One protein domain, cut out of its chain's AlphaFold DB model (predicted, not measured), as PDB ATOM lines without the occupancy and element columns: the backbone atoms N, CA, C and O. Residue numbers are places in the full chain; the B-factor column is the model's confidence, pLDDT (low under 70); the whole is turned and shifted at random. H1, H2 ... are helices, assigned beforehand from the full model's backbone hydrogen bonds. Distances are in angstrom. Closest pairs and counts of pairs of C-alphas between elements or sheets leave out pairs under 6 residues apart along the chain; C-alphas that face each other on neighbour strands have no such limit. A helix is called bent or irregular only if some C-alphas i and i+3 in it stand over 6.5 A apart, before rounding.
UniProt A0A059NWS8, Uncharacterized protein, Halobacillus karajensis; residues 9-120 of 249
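What this domain is: This is residues 9 to 120 of the 249 residues of an uncharacterized protein of Halobacillus karajensis (UniProt A0A059NWS8). Look first at the longest helix, H1: it crosses steeply over H2 and H3b on one side, while H4 packs on them from the other side. H2, the bent H3 and H4 run nearly side by side, in alternating directions, and H1 turns at a kink near residue 33. The 112 printed residues hold four named helices, H1 to H4 in order, and no named strand: all helix. The whole is compact, with a radius of gyration of the C-alphas of 14.7 A, and elongated, spanning 45 by 26 by 23 A.

How they stand to each other: Start from H1, residues 9 to 39, irregular where C-alphas 35 and 38 are 7.9 A apart. With residues 9 to 17 alone it touches H2, residues 47 to 67, in a hairpin at a steep tilt of 43 degrees; the closest C-alphas, of Tyr 10 and Ser 65, are 5.5 A apart. H3, residues 74 to 95, was assigned as one helix by its hydrogen bonds but is bent, with C-alphas 84 and 87 6.6 A apart: its arms are H3a, residues 74 to 84, and H3b, residues 87 to 95. H2 touches H3b, closest at the C-alphas of Lys 49 and Trp 94, 4.9 A. H4, residues 100 to 119, forms with H2 and H3a an up and down bundle, each running against the one before. H1 and H4 are apart. Every O i to N i+4 pair is within hydrogen-bond range in H3a and H4, against 23 of 27 in H1, 15 of 17 in H2 and 4 of 5 in H3b.

Where its parts are: Find C-alpha 9 at (3.286, 57.300, 58.411); from there H1 runs 39.9 A. H2 measures 31.3 A, and H4 28.3 A, ending at C-alpha 119, (-16.825, 56.495, 66.597).

The domain as a whole: The C-alphas farthest apart, of Tyr 38 and Val 120, are 45.4 A apart. The printed part has no cut, no link is long, and no printed residue is under pLDDT 70.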
ATOM      1  N   LYS A   9       3.474  56.524  57.177       83.06
ATOM      2  CA  LYS A   9       3.286  57.300  58.411       83.06
ATOM      3  C   LYS A   9       3.082  56.423  59.654       83.06
ATOM      4  O   LYS A   9       3.662  56.721  60.686       83.06
ATOM      5  N   TYR A  10       2.320  55.334  59.558       87.88
ATOM      6  CA  TYR A  10       2.018  54.473  60.712       87.88
ATOM      7  C   TYR A  10       3.265  53.744  61.200       87.88
ATOM      8  O   TYR A  10       3.514  53.658  62.397       87.88
ATOM      9  N   ILE A  11       4.082  53.278  60.254       88.62
ATOM     10  CA  ILE A  11       5.365  52.643  60.552       88.62
ATOM     11  C   ILE A  11       6.271  53.636  61.281       88.62
ATOM     12  O   ILE A  11       6.860  53.284  62.297       88.62
ATOM     13  N   TYR A  12       6.328  54.888  60.816       90.25
ATOM     14  CA  TYR A  12       7.104  55.931  61.485       90.25
ATOM     15  C   TYR A  12       6.631  56.165  62.927       90.25
ATOM     16  O   TYR A  12       7.448  56.125  63.841       90.25
ATOM     17  N   THR A  13       5.321  56.310  63.158       90.19
ATOM     18  CA  THR A  13       4.761  56.503  64.508       90.19
ATOM     19  C   THR A  13       5.084  55.332  65.442       90.19
ATOM     20  O   THR A  13       5.471  55.549  66.593       90.19
ATOM     21  N   ILE A  14       4.980  54.089  64.954       93.38
ATOM     22  CA  ILE A  14       5.325  52.883  65.722       93.38
ATOM     23  C   ILE A  14       6.812  52.881  66.073       93.38
ATOM     24  O   ILE A  14       7.162  52.762  67.245       93.38
ATOM     25  N   VAL A  15       7.686  53.073  65.084       94.56
ATOM     26  CA  VAL A  15       9.140  53.069  65.293       94.56
ATOM     27  C   VAL A  15       9.555  54.175  66.264       94.56
ATOM     28  O   VAL A  15      10.263  53.896  67.228       94.56
ATOM     29  N   SER A  16       9.066  55.406  66.087       93.44
ATOM     30  CA  SER A  16       9.353  56.514  67.008       93.44
ATOM     31  C   SER A  16       8.878  56.229  68.433       93.44
ATOM     32  O   SER A  16       9.579  56.558  69.386       93.44
ATOM     33  N   THR A  17       7.720  55.581  68.591       95.50
ATOM     34  CA  THR A  17       7.199  55.192  69.908       95.50
ATOM     35  C   THR A  17       8.099  54.162  70.584       95.50
ATOM     36  O   THR A  17       8.400  54.293  71.769       95.50
ATOM     37  N   LEU A  18       8.548  53.147  69.842       96.81
ATOM     38  CA  LEU A  18       9.432  52.111  70.373       96.81
ATOM     39  C   LEU A  18      10.801  52.676  70.757       96.81
ATOM     40  O   LEU A  18      11.299  52.359  71.833       96.81
ATOM     41  N   ILE A  19      11.362  53.564  69.932       97.19
ATOM     42  CA  ILE A  19      12.601  54.285  70.257       97.19
ATOM     43  C   ILE A  19      12.416  55.092  71.545       97.19
ATOM     44  O   ILE A  19      13.242  55.006  72.449       97.19
ATOM     45  N   PHE A  20      11.317  55.841  71.669       96.00
ATOM     46  CA  PHE A  20      11.049  56.616  72.878       96.00
ATOM     47  C   PHE A  20      10.894  55.725  74.119       96.00
ATOM     48  O   PHE A  20      11.470  56.032  75.160       96.00
ATOM     49  N   LYS A  21      10.192  54.589  74.006       97.19
ATOM     50  CA  LYS A  21      10.081  53.592  75.083       97.19
ATOM     51  C   LYS A  21      11.457  53.073  75.517       97.19
ATOM     52  O   LYS A  21      11.739  53.045  76.709       97.19
ATOM     53  N   MET A  22      12.330  52.737  74.566       97.38
ATOM     54  CA  MET A  22      13.700  52.300  74.866       97.38
ATOM     55  C   MET A  22      14.517  53.392  75.568       97.38
ATOM     56  O   MET A  22      15.267  53.092  76.491       97.38
ATOM     57  N   ILE A  23      14.351  54.664  75.183       97.38
ATOM     58  CA  ILE A  23      15.003  55.795  75.865       97.38
ATOM     59  C   ILE A  23      14.510  55.921  77.314       97.38
ATOM     60  O   ILE A  23      15.323  56.142  78.211       97.38
ATOM     61  N   LEU A  24      13.204  55.761  77.562       96.00
ATOM     62  CA  LEU A  24      12.655  55.773  78.924       96.00
ATOM     63  C   LEU A  24      13.246  54.650  79.781       96.00
ATOM     64  O   LEU A  24      13.619  54.882  80.927       96.00
ATOM     65  N   GLU A  25      13.359  53.450  79.222       96.56
ATOM     66  CA  GLU A  25      13.906  52.280  79.917       96.56
ATOM     67  C   GLU A  25      15.395  52.431  80.183       96.56
ATOM     68  O   GLU A  25      15.856  52.163  81.288       96.56
ATOM     69  N   TYR A  26      16.142  52.956  79.214       97.00
ATOM     70  CA  TYR A  26      17.537  53.325  79.414       97.00
ATOM     71  C   TYR A  26      17.689  54.347  80.548       97.00
ATOM     72  O   TYR A  26      18.530  54.174  81.432       97.00
ATOM     73  N   GLY A  27      16.840  55.379  80.576       96.12
ATOM     74  CA  GLY A  27      16.783  56.337  81.680       96.12
ATOM     75  C   GLY A  27      16.438  55.671  83.014       96.12
ATOM     76  O   GLY A  27      16.992  56.035  84.051       96.12
ATOM     77  N   TYR A  28      15.584  54.648  83.000       95.50
ATOM     78  CA  TYR A  28      15.275  53.881  84.198       95.50
ATOM     79  C   TYR A  28      16.500  53.134  84.736       95.50
ATOM     80  O   TYR A  28      16.829  53.278  85.910       95.50
ATOM     81  N   PHE A  29      17.204  52.394  83.876       95.81
ATOM     82  CA  PHE A  29      18.395  51.631  84.257       95.81
ATOM     83  C   PHE A  29      19.554  52.515  84.722       95.81
ATOM     84  O   PHE A  29      20.247  52.168  85.672       95.81
ATOM     85  N   THR A  30      19.781  53.645  84.052       95.94
ATOM     86  CA  THR A  30      20.973  54.478  84.285       95.94
ATOM     87  C   THR A  30      20.780  55.561  85.335       95.94
ATOM     88  O   THR A  30      21.750  55.967  85.971       95.94
ATOM     89  N   PHE A  31      19.550  56.038  85.527       94.94
ATOM     90  CA  PHE A  31      19.271  57.176  86.397       94.94
ATOM     91  C   PHE A  31      18.254  56.839  87.486       94.94
ATOM     92  O   PHE A  31      18.544  57.029  88.665       94.94
ATOM     93  N   VAL A  32      17.075  56.322  87.122       94.94
ATOM     94  CA  VAL A  32      15.977  56.156  88.092       94.94
ATOM     95  C   VAL A  32      16.295  55.076  89.122       94.94
ATOM     96  O   VAL A  32      16.236  55.353  90.315       94.94
ATOM     97  N   ASN A  33      16.654  53.868  88.690       94.88
ATOM     98  CA  ASN A  33      16.948  52.776  89.613       94.88
ATOM     99  C   ASN A  33      18.163  53.086  90.512       94.88
ATOM    100  O   ASN A  33      17.999  53.002  91.727       94.88
ATOM    101  N   PRO A  34      19.329  53.534  89.999       94.56
ATOM    102  CA  PRO A  34      20.483  53.799  90.858       94.56
ATOM    103  C   PRO A  34      20.244  54.898  91.898       94.56
ATOM    104  O   PRO A  34      20.708  54.783  93.029       94.56
ATOM    105  N   LEU A  35      19.515  55.962  91.537       94.25
ATOM    106  CA  LEU A  35      19.304  57.103  92.431       94.25
ATOM    107  C   LEU A  35      18.084  56.951  93.339       94.25
ATOM    108  O   LEU A  35      18.087  57.511  94.428       94.25
ATOM    109  N   TYR A  36      17.049  56.227  92.911       93.75
ATOM    110  CA  TYR A  36      15.762  56.149  93.610       93.75
ATOM    111  C   TYR A  36      15.377  54.722  94.028       93.75
ATOM    112  O   TYR A  36      14.234  54.482  94.412       93.75
ATOM    113  N   ALA A  37      16.309  53.761  94.028       90.75
ATOM    114  CA  ALA A  37      16.045  52.409  94.539       90.75
ATOM    115  C   ALA A  37      15.458  52.417  95.964       90.75
ATOM    116  O   ALA A  37      14.556  51.635  96.261       90.75
ATOM    117  N   TYR A  38      15.907  53.341  96.825       91.81
ATOM    118  CA  TYR A  38      15.435  53.461  98.211       91.81
ATOM    119  C   TYR A  38      13.945  53.826  98.334       91.81
ATOM    120  O   TYR A  38      13.347  53.567  99.373       91.81
ATOM    121  N   SER A  39      13.338  54.425  97.303       90.56
ATOM    122  CA  SER A  39      11.915  54.790  97.288       90.56
ATOM    123  C   SER A  39      11.033  53.759  96.578       90.56
ATOM    124  O   SER A  39       9.862  54.028  96.314       90.56
ATOM    125  N   GLY A  40      11.575  52.568  96.293       87.06
ATOM    126  CA  GLY A  40      10.837  51.447  95.709       87.06
ATOM    127  C   GLY A  40      11.026  51.264  94.202       87.06
ATOM    128  O   GLY A  40      10.381  50.399  93.618       87.06
ATOM    129  N   PHE A  41      11.919  52.022  93.551       90.31
ATOM    130  CA  PHE A  41      12.256  51.816  92.134       90.31
ATOM    131  C   PHE A  41      13.271  50.682  91.953       90.31
ATOM    132  O   PHE A  41      14.437  50.907  91.626       90.31
ATOM    133  N   THR A  42      12.832  49.446  92.177       91.88
ATOM    134  CA  THR A  42      13.661  48.239  92.053       91.88
ATOM    135  C   THR A  42      13.723  47.720  90.613       91.88
ATOM    136  O   THR A  42      13.013  48.195  89.725       91.88
ATOM    137  N   LEU A  43      14.623  46.770  90.360       92.81
ATOM    138  CA  LEU A  43      14.679  46.012  89.115       92.81
ATOM    139  C   LEU A  43      14.269  44.573  89.418       92.81
ATOM    140  O   LEU A  43      15.044  43.821  90.001       92.81
ATOM    141  N   ASP A  44      13.052  44.218  89.025       94.00
ATOM    142  CA  ASP A  44      12.539  42.850  89.037       94.00
ATOM    143  C   ASP A  44      12.046  42.544  87.620       94.00
ATOM    144  O   ASP A  44      10.944  42.918  87.213       94.00
ATOM    145  N   ILE A  45      12.938  41.975  86.809       93.56
ATOM    146  CA  ILE A  45      12.725  41.849  85.369       93.56
ATOM    147  C   ILE A  45      11.977  40.553  85.075       93.56
ATOM    148  O   ILE A  45      12.498  39.456  85.263       93.56
ATOM    149  N   SER A  46      10.785  40.682  84.493       92.62
ATOM    150  CA  SER A  46      10.016  39.541  83.993       92.62
ATOM    151  C   SER A  46      10.047  39.478  82.469       92.62
ATOM    152  O   SER A  46       9.466  40.320  81.782       92.62
ATOM    153  N   GLN A  47      10.685  38.438  81.925       92.50
ATOM    154  CA  GLN A  47      10.850  38.250  80.476       92.50
ATOM    155  C   GLN A  47       9.513  38.154  79.728       92.50
ATOM    156  O   GLN A  47       9.361  38.710  78.641       92.50
ATOM    157  N   ILE A  48       8.513  37.505  80.330       95.31
ATOM    158  CA  ILE A  48       7.171  37.374  79.743       95.31
ATOM    159  C   ILE A  48       6.508  38.752  79.631       95.31
ATOM    160  O   ILE A  48       5.938  39.096  78.595       95.31
ATOM    161  N   LYS A  49       6.647  39.581  80.673       96.62
ATOM    162  CA  LYS A  49       6.067  40.927  80.715       96.62
ATOM    163  C   LYS A  49       6.722  41.885  79.723       96.62
ATOM    164  O   LYS A  49       6.050  42.805  79.263       96.62
ATOM    165  N   ILE A  50       7.985  41.658  79.344       96.62
ATOM    166  CA  ILE A  50       8.636  42.403  78.253       96.62
ATOM    167  C   ILE A  50       7.842  42.196  76.967       96.62
ATOM    168  O   ILE A  50       7.368  43.160  76.369       96.62
ATOM    169  N   VAL A  51       7.655  40.936  76.565       96.62
ATOM    170  CA  VAL A  51       6.955  40.608  75.318       96.62
ATOM    171  C   VAL A  51       5.538  41.179  75.344       96.62
ATOM    172  O   VAL A  51       5.156  41.873  74.406       96.62
ATOM    173  N   GLU A  52       4.800  40.985  76.441       96.62
ATOM    174  CA  GLU A  52       3.451  41.539  76.630       96.62
ATOM    175  C   GLU A  52       3.413  43.071  76.509       96.62
ATOM    176  O   GLU A  52       2.579  43.615  75.783       96.62
ATOM    177  N   SER A  53       4.333  43.771  77.182       97.44
ATOM    178  CA  SER A  53       4.457  45.233  77.155       97.44
ATOM    179  C   SER A  53       4.649  45.752  75.732       97.44
ATOM    180  O   SER A  53       3.913  46.636  75.283       97.44
ATOM    181  N   TYR A  54       5.610  45.190  74.995       97.56
ATOM    182  CA  TYR A  54       5.907  45.617  73.630       97.56
ATOM    183  C   TYR A  54       4.765  45.293  72.664       97.56
ATOM    184  O   TYR A  54       4.402  46.150  71.856       97.56
ATOM    185  N   LEU A  55       4.149  44.110  72.775       97.31
ATOM    186  CA  LEU A  55       3.000  43.731  71.948       97.31
ATOM    187  C   LEU A  55       1.832  44.701  72.145       97.31
ATOM    188  O   LEU A  55       1.291  45.228  71.174       97.31
ATOM    189  N   LEU A  56       1.476  44.989  73.401       97.44
ATOM    190  CA  LEU A  56       0.377  45.898  73.713       97.44
ATOM    191  C   LEU A  56       0.689  47.339  73.309       97.44
ATOM    192  O   LEU A  56      -0.194  48.025  72.802       97.44
ATOM    193  N   VAL A  57       1.933  47.805  73.457       97.62
ATOM    194  CA  VAL A  57       2.344  49.120  72.934       97.62
ATOM    195  C   VAL A  57       2.165  49.177  71.421       97.62
ATOM    196  O   VAL A  57       1.552  50.121  70.935       97.62
ATOM    197  N   ILE A  58       2.603  48.158  70.675       96.56
ATOM    198  CA  ILE A  58       2.436  48.114  69.214       96.56
ATOM    199  C   ILE A  58       0.952  48.135  68.825       96.56
ATOM    200  O   ILE A  58       0.576  48.873  67.909       96.56
ATOM    201  N   ILE A  59       0.099  47.380  69.524       95.44
ATOM    202  CA  ILE A  59      -1.354  47.366  69.288       95.44
ATOM    203  C   ILE A  59      -1.950  48.760  69.519       95.44
ATOM    204  O   ILE A  59      -2.613  49.294  68.625       95.44
ATOM    205  N   ILE A  60      -1.677  49.383  70.671       95.75
ATOM    206  CA  ILE A  60      -2.193  50.720  70.989       95.75
ATOM    207  C   ILE A  60      -1.684  51.750  69.984       95.75
ATOM    208  O   ILE A  60      -2.482  52.508  69.435       95.75
ATOM    209  N   THR A  61      -0.387  51.765  69.673       95.00
ATOM    210  CA  THR A  61       0.172  52.713  68.704       95.00
ATOM    211  C   THR A  61      -0.421  52.515  67.314       95.00
ATOM    212  O   THR A  61      -0.675  53.496  66.619       95.00
ATOM    213  N   SER A  62      -0.709  51.276  66.910       92.50
ATOM    214  CA  SER A  62      -1.380  50.984  65.638       92.50
ATOM    215  C   SER A  62      -2.808  51.535  65.606       92.50
ATOM    216  O   SER A  62      -3.231  52.091  64.591       92.50
ATOM    217  N   CYS A  63      -3.549  51.430  66.714       92.06
ATOM    218  CA  CYS A  63      -4.864  52.053  66.866       92.06
ATOM    219  C   CYS A  63      -4.767  53.584  66.813       92.06
ATOM    220  O   CYS A  63      -5.451  54.213  66.008       92.06
ATOM    221  N   LEU A  64      -3.872  54.188  67.599       91.38
ATOM    222  CA  LEU A  64      -3.695  55.642  67.644       91.38
ATOM    223  C   LEU A  64      -3.231  56.219  66.303       91.38
ATOM    224  O   LEU A  64      -3.742  57.253  65.886       91.38
ATOM    225  N   SER A  65      -2.369  55.509  65.572       90.38
ATOM    226  CA  SER A  65      -1.905  55.932  64.244       90.38
ATOM    227  C   SER A  65      -3.057  56.084  63.248       90.38
ATOM    228  O   SER A  65      -2.974  56.910  62.348       90.38
ATOM    229  N   LYS A  66      -4.172  55.355  63.408       87.81
ATOM    230  CA  LYS A  66      -5.370  55.555  62.571       87.81
ATOM    231  C   LYS A  66      -6.067  56.887  62.853       87.81
ATOM    232  O   LYS A  66      -6.659  57.464  61.947       87.81
ATOM    233  N   LEU A  67      -5.973  57.408  64.081       85.38
ATOM    234  CA  LEU A  67      -6.522  58.725  64.428       85.38
ATOM    235  C   LEU A  67      -5.761  59.870  63.752       85.38
ATOM    236  O   LEU A  67      -6.281  60.986  63.693       85.38
ATOM    237  N   ASP A  68      -4.564  59.615  63.222       82.19
ATOM    238  CA  ASP A  68      -3.767  60.621  62.522       82.19
ATOM    239  C   ASP A  68      -4.420  61.136  61.239       82.19
ATOM    240  O   ASP A  68      -4.080  62.236  60.799       82.19
ATOM    241  N   ASP A  69      -5.329  60.352  60.657       80.69
ATOM    242  CA  ASP A  69      -6.144  60.739  59.504       80.69
ATOM    243  C   ASP A  69      -7.334  61.634  59.902       80.69
ATOM    244  O   ASP A  69      -8.018  62.173  59.038       80.69
ATOM    245  N   SER A  70      -7.606  61.794  61.203       78.75
ATOM    246  CA  SER A  70      -8.712  62.610  61.709       78.75
ATOM    247  C   SER A  70      -8.249  64.002  62.147       78.75
ATOM    248  O   SER A  70      -7.220  64.154  62.810       78.75
ATOM    249  N   ASP A  71      -9.055  65.031  61.884       78.88
ATOM    250  CA  ASP A  71      -8.781  66.414  62.314       78.88
ATOM    251  C   ASP A  71      -9.315  66.738  63.722       78.88
ATOM    252  O   ASP A  71      -9.519  67.893  64.088       78.88
ATOM    253  N   LYS A  72      -9.568  65.718  64.554       80.56
ATOM    254  CA  LYS A  72     -10.121  65.898  65.908       80.56
ATOM    255  C   LYS A  72      -9.059  66.481  66.852       80.56
ATOM    256  O   LYS A  72      -8.024  65.838  67.024       80.56
ATOM    257  N   PRO A  73      -9.301  67.615  67.546       80.50
ATOM    258  CA  PRO A  73      -8.336  68.167  68.504       80.50
ATOM    259  C   PRO A  73      -8.072  67.207  69.673       80.50
ATOM    260  O   PRO A  73      -6.950  67.132  70.173       80.50
ATOM    261  N   SER A  74      -9.065  66.391  70.043       84.50
ATOM    262  CA  SER A  74      -8.960  65.368  71.090       84.50
ATOM    263  C   SER A  74      -7.846  64.342  70.845       84.50
ATOM    264  O   SER A  74      -7.364  63.744  71.805       84.50
ATOM    265  N   LYS A  75      -7.373  64.173  69.596       86.12
ATOM    266  CA  LYS A  75      -6.230  63.298  69.291       86.12
ATOM    267  C   LYS A  75      -4.966  63.735  70.031       86.12
ATOM    268  O   LYS A  75      -4.234  62.896  70.540       86.12
ATOM    269  N   VAL A  76      -4.743  65.048  70.149       86.81
ATOM    270  CA  VAL A  76      -3.558  65.607  70.817       86.81
ATOM    271  C   VAL A  76      -3.554  65.228  72.295       86.81
ATOM    272  O   VAL A  76      -2.518  64.838  72.822       86.81
ATOM    273  N   VAL A  77      -4.718  65.280  72.947       89.19
ATOM    274  CA  VAL A  77      -4.864  64.908  74.361       89.19
ATOM    275  C   VAL A  77      -4.538  63.430  74.570       89.19
ATOM    276  O   VAL A  77      -3.785  63.103  75.482       89.19
ATOM    277  N   ILE A  78      -5.031  62.540  73.700       91.56
ATOM    278  CA  ILE A  78      -4.708  61.110  73.807       91.56
ATOM    279  C   ILE A  78      -3.225  60.850  73.570       91.56
ATOM    280  O   ILE A  78      -2.632  60.090  74.329       91.56
ATOM    281  N   TYR A  79      -2.598  61.490  72.581       91.62
ATOM    282  CA  TYR A  79      -1.155  61.354  72.377       91.62
ATOM    283  C   TYR A  79      -0.349  61.854  73.581       91.62
ATOM    284  O   TYR A  79       0.626  61.214  73.969       91.62
ATOM    285  N   LEU A  80      -0.774  62.951  74.217       91.06
ATOM    286  CA  LEU A  80      -0.145  63.438  75.445       91.06
ATOM    287  C   LEU A  80      -0.264  62.422  76.583       91.06
ATOM    288  O   LEU A  80       0.744  62.129  77.223       91.06
ATOM    289  N   LEU A  81      -1.452  61.856  76.809       94.44
ATOM    290  CA  LEU A  81      -1.651  60.802  77.809       94.44
ATOM    291  C   LEU A  81      -0.848  59.545  77.461       94.44
ATOM    292  O   LEU A  81      -0.233  58.937  78.328       94.44
ATOM    293  N   PHE A  82      -0.792  59.165  76.191       95.44
ATOM    294  CA  PHE A  82      -0.051  57.993  75.749       95.44
ATOM    295  C   PHE A  82       1.451  58.137  76.035       95.44
ATOM    296  O   PHE A  82       2.052  57.263  76.654       95.44
ATOM    297  N   VAL A  83       2.045  59.270  75.658       94.38
ATOM    298  CA  VAL A  83       3.481  59.521  75.839       94.38
ATOM    299  C   VAL A  83       3.852  59.740  77.308       94.38
ATOM    300  O   VAL A  83       4.880  59.232  77.744       94.38
ATOM    301  N   ASN A  84       3.039  60.475  78.075       93.69
ATOM    302  CA  ASN A  84       3.386  60.856  79.453       93.69
ATOM    303  C   ASN A  84       2.908  59.862  80.517       93.69
ATOM    304  O   ASN A  84       3.423  59.888  81.629       93.69
ATOM    305  N   LEU A  85       1.923  59.017  80.208       95.06
ATOM    306  CA  LEU A  85       1.338  58.081  81.168       95.06
ATOM    307  C   LEU A  85       1.490  56.639  80.688       95.06
ATOM    308  O   LEU A  85       2.100  55.832  81.383       95.06
ATOM    309  N   TYR A  86       0.986  56.303  79.499       97.12
ATOM    310  CA  TYR A  86       0.954  54.903  79.064       97.12
ATOM    311  C   TYR A  86       2.350  54.313  78.842       97.12
ATOM    312  O   TYR A  86       2.632  53.219  79.322       97.12
ATOM    313  N   LEU A  87       3.229  55.024  78.128       97.06
ATOM    314  CA  LEU A  87       4.577  54.530  77.835       97.06
ATOM    315  C   LEU A  87       5.431  54.350  79.101       97.06
ATOM    316  O   LEU A  87       5.954  53.249  79.268       97.06
ATOM    317  N   PRO A  88       5.521  55.327  80.029       95.94
ATOM    318  CA  PRO A  88       6.224  55.127  81.294       95.94
ATOM    319  C   PRO A  88       5.676  53.950  82.104       95.94
ATOM    320  O   PRO A  88       6.454  53.126  82.575       95.94
ATOM    321  N   ILE A  89       4.349  53.818  82.219       96.25
ATOM    322  CA  ILE A  89       3.730  52.700  82.948       96.25
ATOM    323  C   ILE A  89       4.032  51.364  82.267       96.25
ATOM    324  O   ILE A  89       4.339  50.387  82.941       96.25
ATOM    325  N   SER A  90       4.002  51.317  80.935       97.25
ATOM    326  CA  SER A  90       4.347  50.120  80.164       97.25
ATOM    327  C   SER A  90       5.801  49.691  80.366       97.25
ATOM    328  O   SER A  90       6.079  48.495  80.425       97.25
ATOM    329  N   SER A  91       6.728  50.640  80.507       96.56
ATOM    330  CA  SER A  91       8.120  50.347  80.855       96.56
ATOM    331  C   SER A  91       8.249  49.851  82.297       96.56
ATOM    332  O   SER A  91       8.832  48.796  82.530       96.56
ATOM    333  N   LEU A  92       7.635  50.542  83.265       95.31
ATOM    334  CA  LEU A  92       7.643  50.120  84.672       95.31
ATOM    335  C   LEU A  92       6.979  48.755  84.891       95.31
ATOM    336  O   LEU A  92       7.360  48.027  85.806       95.31
ATOM    337  N   TYR A  93       5.999  48.390  84.062       96.62
ATOM    338  CA  TYR A  93       5.282  47.122  84.157       96.62
ATOM    339  C   TYR A  93       6.220  45.911  84.138       96.62
ATOM    340  O   TYR A  93       6.125  45.039  85.004       96.62
ATOM    341  N   TRP A  94       7.141  45.864  83.175       96.38
ATOM    342  CA  TRP A  94       8.061  44.738  83.036       96.38
ATOM    343  C   TRP A  94       9.357  44.922  83.831       96.38
ATOM    344  O   TRP A  94       9.926  43.922  84.262       96.38
ATOM    345  N   LEU A  95       9.800  46.171  84.042       95.50
ATOM    346  CA  LEU A  95      11.027  46.500  84.782       95.50
ATOM    347  C   LEU A  95      10.926  46.212  86.286       95.50
ATOM    348  O   LEU A  95      11.939  45.911  86.912       95.50
ATOM    349  N   GLN A  96       9.728  46.336  86.857       95.31
ATOM    350  CA  GLN A  96       9.460  46.131  88.288       95.31
ATOM    351  C   GLN A  96       8.527  44.944  88.555       95.31
ATOM    352  O   GLN A  96       7.985  44.821  89.648       95.31
ATOM    353  N   ASN A  97       8.246  44.121  87.542       94.56
ATOM    354  CA  ASN A  97       7.313  42.999  87.652       94.56
ATOM    355  C   ASN A  97       5.926  43.384  88.223       94.56
ATOM    356  O   ASN A  97       5.254  42.561  88.849       94.56
ATOM    357  N   ASN A  98       5.449  44.604  87.959       94.69
ATOM    358  CA  ASN A  98       4.171  45.113  88.470       94.69
ATOM    359  C   ASN A  98       2.975  44.244  88.032       94.69
ATOM    360  O   ASN A  98       3.048  43.500  87.050       94.69
ATOM    361  N   SER A  99       1.854  44.315  88.761       95.31
ATOM    362  CA  SER A  99       0.702  43.431  88.520       95.31
ATOM    363  C   SER A  99       0.163  43.535  87.081       95.31
ATOM    364  O   SER A  99       0.088  44.625  86.506       95.31
ATOM    365  N   ARG A 100      -0.255  42.393  86.520       96.19
ATOM    366  CA  ARG A 100      -0.843  42.324  85.169       96.19
ATOM    367  C   ARG A 100      -2.195  43.026  85.099       96.19
ATOM    368  O   ARG A 100      -2.497  43.680  84.107       96.19
ATOM    369  N   GLU A 101      -2.975  42.914  86.171       96.44
ATOM    370  CA  GLU A 101      -4.326  43.466  86.280       96.44
ATOM    371  C   GLU A 101      -4.329  44.978  86.050       96.44
ATOM    372  O   GLU A 101      -5.023  45.461  85.156       96.44
ATOM    373  N   TYR A 102      -3.482  45.726  86.771       95.00
ATOM    374  CA  TYR A 102      -3.395  47.179  86.596       95.00
ATOM    375  C   TYR A 102      -2.955  47.573  85.185       95.00
ATOM    376  O   TYR A 102      -3.539  48.483  84.594       95.00
ATOM    377  N   PHE A 103      -1.957  46.885  84.621       96.62
ATOM    378  CA  PHE A 103      -1.479  47.201  83.277       96.62
ATOM    379  C   PHE A 103      -2.569  46.973  82.224       96.62
ATOM    380  O   PHE A 103      -2.834  47.864  81.418       96.62
ATOM    381  N   PHE A 104      -3.276  45.842  82.283       96.81
ATOM    382  CA  PHE A 104      -4.358  45.540  81.345       96.81
ATOM    383  C   PHE A 104      -5.567  46.464  81.498       96.81
ATOM    384  O   PHE A 104      -6.138  46.854  80.481       96.81
ATOM    385  N   ILE A 105      -5.932  46.881  82.716       97.44
ATOM    386  CA  ILE A 105      -6.994  47.882  82.926       97.44
ATOM    387  C   ILE A 105      -6.627  49.203  82.239       97.44
ATOM    388  O   ILE A 105      -7.458  49.802  81.547       97.44
ATOM    389  N   ILE A 106      -5.377  49.649  82.379       96.31
ATOM    390  CA  ILE A 106      -4.894  50.874  81.733       96.31
ATOM    391  C   ILE A 106      -4.892  50.705  80.208       96.31
ATOM    392  O   ILE A 106      -5.415  51.563  79.498       96.31
ATOM    393  N   THR A 107      -4.377  49.590  79.683       96.81
ATOM    394  CA  THR A 107      -4.407  49.291  78.242       96.81
ATOM    395  C   THR A 107      -5.828  49.265  77.690       96.81
ATOM    396  O   THR A 107      -6.101  49.886  76.662       96.81
ATOM    397  N   PHE A 108      -6.758  48.611  78.386       96.88
ATOM    398  CA  PHE A 108      -8.162  48.567  77.997       96.88
ATOM    399  C   PHE A 108      -8.797  49.961  78.014       96.88
ATOM    400  O   PHE A 108      -9.521  50.317  77.089       96.88
ATOM    401  N   SER A 109      -8.455  50.795  78.999       96.44
ATOM    402  CA  SER A 109      -8.912  52.187  79.067       96.44
ATOM    403  C   SER A 109      -8.443  53.002  77.853       96.44
ATOM    404  O   SER A 109      -9.227  53.749  77.270       96.44
ATOM    405  N   PHE A 110      -7.195  52.819  77.407       95.50
ATOM    406  CA  PHE A 110      -6.692  53.456  76.183       95.50
ATOM    407  C   PHE A 110      -7.389  52.942  74.916       95.50
ATOM    408  O   PHE A 110      -7.711  53.744  74.036       95.50
ATOM    409  N   LEU A 111      -7.669  51.636  74.822       94.81
ATOM    410  CA  LEU A 111      -8.461  51.077  73.718       94.81
ATOM    411  C   LEU A 111      -9.879  51.646  73.702       94.81
ATOM    412  O   LEU A 111     -10.379  52.025  72.645       94.81
ATOM    413  N   PHE A 112     -10.512  51.754  74.866       94.69
ATOM    414  CA  PHE A 112     -11.844  52.322  75.002       94.69
ATOM    415  C   PHE A 112     -11.875  53.799  74.585       94.69
ATOM    416  O   PHE A 112     -12.730  54.198  73.793       94.69
ATOM    417  N   LEU A 113     -10.893  54.600  75.018       93.12
ATOM    418  CA  LEU A 113     -10.740  55.989  74.575       93.12
ATOM    419  C   LEU A 113     -10.537  56.098  73.058       93.12
ATOM    420  O   LEU A 113     -11.139  56.964  72.419       93.12
ATOM    421  N   TYR A 114      -9.727  55.213  72.471       91.88
ATOM    422  CA  TYR A 114      -9.572  55.129  71.019       91.88
ATOM    423  C   TYR A 114     -10.914  54.850  70.330       91.88
ATOM    424  O   TYR A 114     -11.271  55.570  69.400       91.88
ATOM    425  N   LEU A 115     -11.686  53.865  70.804       91.56
ATOM    426  CA  LEU A 115     -12.995  53.526  70.235       91.56
ATOM    427  C   LEU A 115     -13.979  54.698  70.316       91.56
ATOM    428  O   LEU A 115     -14.665  54.985  69.335       91.56
ATOM    429  N   ILE A 116     -14.020  55.412  71.445       90.81
ATOM    430  CA  ILE A 116     -14.837  56.623  71.584       90.81
ATOM    431  C   ILE A 116     -14.414  57.660  70.544       90.81
ATOM    432  O   ILE A 116     -15.261  58.174  69.815       90.81
ATOM    433  N   LEU A 117     -13.120  57.968  70.437       88.06
ATOM    434  CA  LEU A 117     -12.663  58.981  69.489       88.06
ATOM    435  C   LEU A 117     -12.852  58.576  68.035       88.06
ATOM    436  O   LEU A 117     -13.088  59.455  67.211       88.06
ATOM    437  N   ASP A 118     -12.751  57.298  67.702       86.50
ATOM    438  CA  ASP A 118     -12.985  56.809  66.348       86.50
ATOM    439  C   ASP A 118     -14.469  56.965  65.969       86.50
ATOM    440  O   ASP A 118     -14.800  57.535  64.926       86.50
ATOM    441  N   ARG A 119     -15.379  56.569  66.870       86.00
ATOM    442  CA  ARG A 119     -16.825  56.495  66.597       86.00
ATOM    443  C   ARG A 119     -17.586  57.802  66.811       86.00
ATOM    444  O   ARG A 119     -18.549  58.068  66.091       86.00
ATOM    445  N   VAL A 120     -17.189  58.630  67.776       83.94
ATOM    446  CA  VAL A 120     -17.924  59.856  68.116       83.94
ATOM    447  C   VAL A 120     -17.632  60.952  67.091       83.94
ATOM    448  O   VAL A 120     -16.478  61.312  66.836       83.94
TER     449      VAL A 120